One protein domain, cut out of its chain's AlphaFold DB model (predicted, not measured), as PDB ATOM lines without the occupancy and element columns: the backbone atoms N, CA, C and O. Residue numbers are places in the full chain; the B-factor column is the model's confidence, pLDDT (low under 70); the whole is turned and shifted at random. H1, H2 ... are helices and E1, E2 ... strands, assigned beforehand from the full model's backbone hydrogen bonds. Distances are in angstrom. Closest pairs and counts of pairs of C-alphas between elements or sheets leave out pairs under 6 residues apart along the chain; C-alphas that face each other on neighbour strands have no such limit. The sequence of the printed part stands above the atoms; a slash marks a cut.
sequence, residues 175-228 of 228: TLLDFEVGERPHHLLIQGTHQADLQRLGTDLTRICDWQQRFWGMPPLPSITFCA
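Overview. This is residues 175 to 228 of the 228 residues of the protein "Peptidase_M61_N domain-containing protein" of Acidithiobacillus ferridurans (UniProt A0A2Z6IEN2). A three-stranded sheet has one long helix, H1, slantwise over one face at E1 and E2, making two layers, with the other face bare. The 54 printed residues hold E1, E2, H1 and E3 along the chain, class mixed; the mixed sheet runs E1, E2, E3. The whole is compact, radius of gyration of the C-alphas 11.5 A, and spans 35 by 19 by 14 A.

Arrangement. E1, residues 175 to 181, and E2, residues 184 to 191, form an antiparallel hairpin, with N 177 and O 188 within hydrogen-bond range at 2.9 A. H1, residues 198 to 216, is on the sheet at a height of 8.6 A, at 36 degrees to E1 on the local plane. Their closest C-alphas, of Val 181 and Asp 210, are 5.7 A apart. In H1 every O i to N i+4 pair is within range. E3, residues 224 to 227, is parallel to E2, with N 226 and O 187 within range at 2.8 A. E2, H1 and E3 make a strand-helix-strand unit, parallel neighbour strands joined through a helix, with a left-handed crossover.

Along the chain. E1, 19.9 A long, begins at C-alpha 175 (170.743, 225.435, 176.374). E2 measures 22.9 A and H1 26.2 A. E3, 10.0 A, ends at C-alpha 227 (175.448, 217.072, 172.582).

Size, cuts and confidence. The printed part has no cut, no long link and no residue under pLDDT 70.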
ATOM      1  N   THR A 175     171.667 225.704 175.273       97.00
ATOM      2  CA  THR A 175     170.743 225.435 176.374       97.00
ATOM      3  C   THR A 175     171.244 224.235 177.161       97.00
ATOM      4  O   THR A 175     171.448 223.167 176.586       97.00
ATOM      5  N   LEU A 176     171.417 224.409 178.472       96.50
ATOM      6  CA  LEU A 176     171.864 223.364 179.389       96.50
ATOM      7  C   LEU A 176     170.682 222.775 180.166       96.50
ATOM      8  O   LEU A 176     169.871 223.506 180.734       96.50
ATOM      9  N   LEU A 177     170.640 221.449 180.231       97.50
ATOM     10  CA  LEU A 177     169.807 220.684 181.147       97.50
ATOM     11  C   LEU A 177     170.697 219.713 181.926       97.50
ATOM     12  O   LEU A 177     171.231 218.761 181.358       97.50
ATOM     13  N   ASP A 178     170.804 219.945 183.229       97.25
ATOM     14  CA  ASP A 178     171.510 219.064 184.153       97.25
ATOM     15  C   ASP A 178     170.537 218.080 184.806       97.25
ATOM     16  O   ASP A 178     169.419 218.440 185.186       97.25
ATOM     17  N   PHE A 179     170.967 216.830 184.950       97.00
ATOM     18  CA  PHE A 179     170.255 215.807 185.709       97.00
ATOM     19  C   PHE A 179     171.240 214.785 186.279       97.00
ATOM     20  O   PHE A 179     172.394 214.701 185.865       97.00
ATOM     21  N   GLU A 180     170.791 213.988 187.239       94.69
ATOM     22  CA  GLU A 180     171.626 212.981 187.888       94.69
ATOM     23  C   GLU A 180     170.986 211.600 187.780       94.69
ATOM     24  O   GLU A 180     169.760 211.450 187.782       94.69
ATOM     25  N   VAL A 181     171.839 210.582 187.683       94.56
ATOM     26  CA  VAL A 181     171.450 209.174 187.755       94.56
ATOM     27  C   VAL A 181     172.434 208.462 188.671       94.56
ATOM     28  O   VAL A 181     173.631 208.399 188.390       94.56
ATOM     29  N   GLY A 182     171.934 207.962 189.802       89.25
ATOM     30  CA  GLY A 182     172.798 207.505 190.890       89.25
ATOM     31  C   GLY A 182     173.723 208.634 191.355       89.25
ATOM     32  O   GLY A 182     173.254 209.719 191.671       89.25
ATOM     33  N   GLU A 183     175.032 208.384 191.360       88.12
ATOM     34  CA  GLU A 183     176.073 209.352 191.747       88.12
ATOM     35  C   GLU A 183     176.780 209.985 190.531       88.12
ATOM     36  O   GLU A 183     177.886 210.516 190.645       88.12
ATOM     37  N   ARG A 184     176.198 209.865 189.328       92.75
ATOM     38  CA  ARG A 184     176.808 210.346 188.082       92.75
ATOM     39  C   ARG A 184     176.067 211.576 187.545       92.75
ATOM     40  O   ARG A 184     174.890 211.450 187.183       92.75
ATOM     41  N   PRO A 185     176.736 212.737 187.422       95.31
ATOM     42  CA  PRO A 185     176.155 213.897 186.764       95.31
ATOM     43  C   PRO A 185     176.024 213.654 185.258       95.31
ATOM     44  O   PRO A 185     176.920 213.097 184.609       95.31
ATOM     45  N   HIS A 186     174.886 214.072 184.718       96.75
ATOM     46  CA  HIS A 186     174.568 214.038 183.302       96.75
ATOM     47  C   HIS A 186     174.197 215.438 182.823       96.75
ATOM     48  O   HIS A 186     173.531 216.202 183.521       96.75
ATOM     49  N   HIS A 187     174.598 215.747 181.596       97.38
ATOM     50  CA  HIS A 187     174.375 217.045 180.981       97.38
ATOM     51  C   HIS A 187     173.796 216.844 179.585       97.38
ATOM     52  O   HIS A 187     174.358 216.094 178.789       97.38
ATOM     53  N   LEU A 188     172.694 217.515 179.267       97.75
ATOM     54  CA  LEU A 188     172.207 217.676 177.899       97.75
ATOM     55  C   LEU A 188     172.449 219.118 177.467       97.75
ATOM     56  O   LEU A 188     171.969 220.048 178.111       97.75
ATOM     57  N   LEU A 189     173.188 219.289 176.374       96.88
ATOM     58  CA  LEU A 189     173.462 220.587 175.779       96.88
ATOM     59  C   LEU A 189     172.865 220.615 174.381       96.88
ATOM     60  O   LEU A 189     173.203 219.773 173.550       96.88
ATOM     61  N   ILE A 190     171.969 221.571 174.154       96.44
ATOM     62  CA  ILE A 190     171.265 221.760 172.885       96.44
ATOM     63  C   ILE A 190     171.789 223.036 172.239       96.44
ATOM     64  O   ILE A 190     171.702 224.109 172.842       96.44
ATOM     65  N   GLN A 191     172.322 222.931 171.023       94.75
ATOM     66  CA  GLN A 191     172.761 224.093 170.257       94.75
ATOM     67  C   GLN A 191     171.630 224.654 169.389       94.75
ATOM     68  O   GLN A 191     170.931 223.931 168.681       94.75
ATOM     69  N   GLY A 192     171.487 225.980 169.410       87.25
ATOM     70  CA  GLY A 192     170.544 226.698 168.555       87.25
ATOM     71  C   GLY A 192     169.120 226.781 169.111       87.25
ATOM     72  O   GLY A 192     168.831 226.440 170.258       87.25
ATOM     73  N   THR A 193     168.207 227.312 168.297       90.44
ATOM     74  CA  THR A 193     166.820 227.560 168.711       90.44
ATOM     75  C   THR A 193     166.014 226.266 168.783       90.44
ATOM     76  O   THR A 193     165.949 225.508 167.818       90.44
ATOM     77  N   HIS A 194     165.310 226.056 169.896       94.12
ATOM     78  CA  HIS A 194     164.433 224.906 170.092       94.12
ATOM     79  C   HIS A 194     163.166 225.274 170.873       94.12
ATOM     80  O   HIS A 194     163.093 226.300 171.543       94.12
ATOM     81  N   GLN A 195     162.173 224.383 170.821       96.06
ATOM     82  CA  GLN A 195     160.965 224.412 171.665       96.06
ATOM     83  C   GLN A 195     160.919 223.210 172.624       96.06
ATOM     84  O   GLN A 195     159.854 222.791 173.064       96.06
ATOM     85  N   ALA A 196     162.082 222.605 172.885       95.81
ATOM     86  CA  ALA A 196     162.198 221.423 173.726       95.81
ATOM     87  C   ALA A 196     161.635 221.647 175.139       95.81
ATOM     88  O   ALA A 196     161.973 222.623 175.808       95.81
ATOM     89  N   ASP A 197     160.825 220.695 175.599       97.38
ATOM     90  CA  ASP A 197     160.392 220.589 176.990       97.38
ATOM     91  C   ASP A 197     161.524 219.953 177.808       97.38
ATOM     92  O   ASP A 197     161.673 218.729 177.860       97.38
ATOM     93  N   LEU A 198     162.370 220.802 178.397       96.31
ATOM     94  CA  LEU A 198     163.562 220.367 179.130       96.31
ATOM     95  C   LEU A 198     163.207 219.531 180.365       96.31
ATOM     96  O   LEU A 198     163.931 218.598 180.702       96.31
ATOM     97  N   GLN A 199     162.077 219.814 181.017       96.44
ATOM     98  CA  GLN A 199     161.643 219.049 182.183       96.44
ATOM     99  C   GLN A 199     161.262 217.623 181.785       96.44
ATOM    100  O   GLN A 199     161.676 216.651 182.432       96.44
ATOM    101  N   ARG A 200     160.489 217.485 180.703       97.75
ATOM    102  CA  ARG A 200     160.138 216.173 180.165       97.75
ATOM    103  C   ARG A 200     161.373 215.422 179.677       97.75
ATOM    104  O   ARG A 200     161.524 214.252 180.020       97.75
ATOM    105  N   LEU A 201     162.267 216.088 178.942       97.31
ATOM    106  CA  LEU A 201     163.521 215.485 178.484       97.31
ATOM    107  C   LEU A 201     164.363 214.969 179.650       97.31
ATOM    108  O   LEU A 201     164.823 213.834 179.593       97.31
ATOM    109  N   GLY A 202     164.519 215.758 180.714       97.31
ATOM    110  CA  GLY A 202     165.270 215.341 181.899       97.31
ATOM    111  C   GLY A 202     164.649 214.109 182.546       97.31
ATOM    112  O   GLY A 202     165.338 213.130 182.802       97.31
ATOM    113  N   THR A 203     163.323 214.109 182.708       97.88
ATOM    114  CA  THR A 203     162.586 212.967 183.274       97.88
ATOM    115  C   THR A 203     162.792 211.691 182.455       97.88
ATOM    116  O   THR A 203     163.067 210.627 183.014       97.88
ATOM    117  N   ASP A 204     162.672 211.780 181.131       98.12
ATOM    118  CA  ASP A 204     162.792 210.623 180.245       98.12
ATOM    119  C   ASP A 204     164.247 210.129 180.152       98.12
ATOM    120  O   ASP A 204     164.491 208.922 180.248       98.12
ATOM    121  N   LEU A 205     165.227 211.036 180.055       97.81
ATOM    122  CA  LEU A 205     166.652 210.690 180.036       97.81
ATOM    123  C   LEU A 205     167.107 210.054 181.352       97.81
ATOM    124  O   LEU A 205     167.764 209.015 181.312       97.81
ATOM    125  N   THR A 206     166.700 210.594 182.507       97.75
ATOM    126  CA  THR A 206     166.977 209.989 183.819       97.75
ATOM    127  C   THR A 206     166.489 208.545 183.865       97.75
ATOM    128  O   THR A 206     167.234 207.662 184.283       97.75
ATOM    129  N   ARG A 207     165.266 208.268 183.390       98.00
ATOM    130  CA  ARG A 207     164.708 206.903 183.379       98.00
ATOM    131  C   ARG A 207     165.493 205.955 182.473       98.00
ATOM    132  O   ARG A 207     165.710 204.806 182.849       98.00
ATOM    133  N   ILE A 208     165.901 206.416 181.290       97.69
ATOM    134  CA  ILE A 208     166.678 205.607 180.340       97.69
ATOM    135  C   ILE A 208     168.065 205.299 180.914       97.69
ATOM    136  O   ILE A 208     168.478 204.139 180.933       97.69
ATOM    137  N   CYS A 209     168.769 206.316 181.405       96.94
ATOM    138  CA  CYS A 209     170.103 206.174 181.979       96.94
ATOM    139  C   CYS A 209     170.091 205.323 183.262       96.94
ATOM    140  O   CYS A 209     170.958 204.465 183.415       96.94
ATOM    141  N   ASP A 210     169.086 205.473 184.136       96.62
ATOM    142  CA  ASP A 210     168.910 204.629 185.331       96.62
ATOM    143  C   ASP A 210     168.726 203.160 184.949       96.62
ATOM    144  O   ASP A 210     169.368 202.276 185.518       96.62
ATOM    145  N   TRP A 211     167.910 202.888 183.927       96.88
ATOM    146  CA  TRP A 211     167.747 201.527 183.430       96.88
ATOM    147  C   TRP A 211     169.069 200.948 182.907       96.88
ATOM    148  O   TRP A 211     169.439 199.837 183.288       96.88
ATOM    149  N   GLN A 212     169.809 201.705 182.085       95.94
ATOM    150  CA  GLN A 212     171.107 201.273 181.547       95.94
ATOM    151  C   GLN A 212     172.106 200.981 182.671       95.94
ATOM    152  O   GLN A 212     172.770 199.946 182.644       95.94
ATOM    153  N   GLN A 213     172.167 201.844 183.687       93.69
ATOM    154  CA  GLN A 213     173.053 201.671 184.836       93.69
ATOM    155  C   GLN A 213     172.688 200.442 185.677       93.69
ATOM    156  O   GLN A 213     173.577 199.732 186.142       93.69
ATOM    157  N   ARG A 214     171.399 200.144 185.869       94.38
ATOM    158  CA  ARG A 214     170.970 198.922 186.575       94.38
ATOM    159  C   ARG A 214     171.293 197.655 185.793       94.38
ATOM    160  O   ARG A 214     171.575 196.628 186.402       94.38
ATOM    161  N   PHE A 215     171.222 197.724 184.466       96.19
ATOM    162  CA  PHE A 215     171.462 196.577 183.599       96.19
ATOM    163  C   PHE A 215     172.959 196.277 183.423       96.19
ATOM    164  O   PHE A 215     173.375 195.133 183.586       96.19
ATOM    165  N   TRP A 216     173.769 197.292 183.108       94.06
ATOM    166  CA  TRP A 216     175.198 197.143 182.791       94.06
ATOM    167  C   TRP A 216     176.143 197.457 183.956       94.06
ATOM    168  O   TRP A 216     177.325 197.124 183.890       94.06
ATOM    169  N   GLY A 217     175.646 198.093 185.014       91.19
ATOM    170  CA  GLY A 217     176.465 198.661 186.077       91.19
ATOM    171  C   GLY A 217     176.839 200.124 185.824       91.19
ATOM    172  O   GLY A 217     176.384 200.771 184.880       91.19
ATOM    173  N   MET A 218     177.662 200.671 186.718       85.88
ATOM    174  CA  MET A 218     178.052 202.080 186.687       85.88
ATOM    175  C   MET A 218     178.949 202.388 185.477       85.88
ATOM    176  O   MET A 218     179.907 201.647 185.241       85.88
ATOM    177  N   PRO A 219     178.710 203.492 184.741       85.38
ATOM    178  CA  PRO A 219     179.594 203.882 183.654       85.38
ATOM    179  C   PRO A 219     181.001 204.208 184.190       85.38
ATOM    180  O   PRO A 219     181.133 204.786 185.280       85.38
ATOM    181  N   PRO A 220     182.061 203.891 183.420       87.25
ATOM    182  CA  PRO A 220     183.446 204.168 183.803       87.25
ATOM    183  C   PRO A 220     183.830 205.650 183.644       87.25
ATOM    184  O   PRO A 220     184.982 206.013 183.864       87.25
ATOM    185  N   LEU A 221     182.881 206.505 183.253       89.00
ATOM    186  CA  LEU A 221     183.080 207.932 183.026       89.00
ATOM    187  C   LEU A 221     182.676 208.743 184.270       89.00
ATOM    188  O   LEU A 221     181.716 208.372 184.952       89.00
ATOM    189  N   PRO A 222     183.373 209.856 184.573       90.56
ATOM    190  CA  PRO A 222     183.048 210.704 185.719       90.56
ATOM    191  C   PRO A 222     181.721 211.456 185.540       90.56
ATOM    192  O   PRO A 222     181.020 211.687 186.520       90.56
ATOM    193  N   SER A 223     181.374 211.800 184.299       93.94
ATOM    194  CA  SER A 223     180.116 212.430 183.898       93.94
ATOM    195  C   SER A 223     179.734 211.982 182.487       93.94
ATOM    196  O   SER A 223     180.561 211.435 181.750       93.94
ATOM    197  N   ILE A 224     178.476 212.201 182.104       95.00
ATOM    198  CA  ILE A 224     177.974 211.911 180.755       95.00
ATOM    199  C   ILE A 224     177.427 213.197 180.145       95.00
ATOM    200  O   ILE A 224     176.648 213.909 180.769       95.00
ATOM    201  N   THR A 225     177.837 213.502 178.916       96.12
ATOM    202  CA  THR A 225     177.394 214.699 178.192       96.12
ATOM    203  C   THR A 225     176.740 214.296 176.876       96.12
ATOM    204  O   THR A 225     177.361 213.629 176.051       96.12
ATOM    205  N   PHE A 226     175.495 214.712 176.676       96.06
ATOM    206  CA  PHE A 226     174.759 214.600 175.424       96.06
ATOM    207  C   PHE A 226     174.844 215.934 174.682       96.06
ATOM    208  O   PHE A 226     174.395 216.957 175.195       96.06
ATOM    209  N   CYS A 227     175.402 215.916 173.476       93.19
ATOM    210  CA  CYS A 227     175.448 217.072 172.582       93.19
ATOM    211  C   CYS A 227     174.366 216.909 171.508       93.19
ATOM    212  O   CYS A 227     174.404 215.923 170.764       93.19
ATOM    213  N   ALA A 228     173.424 217.849 171.447       85.25
ATOM    214  CA  ALA A 228     172.267 217.838 170.552       85.25
ATOM    215  C   ALA A 228     172.210 219.083 169.660       85.25
ATOM    216  O   ALA A 228     172.522 220.193 170.153       85.25
TER     217      ALA A 228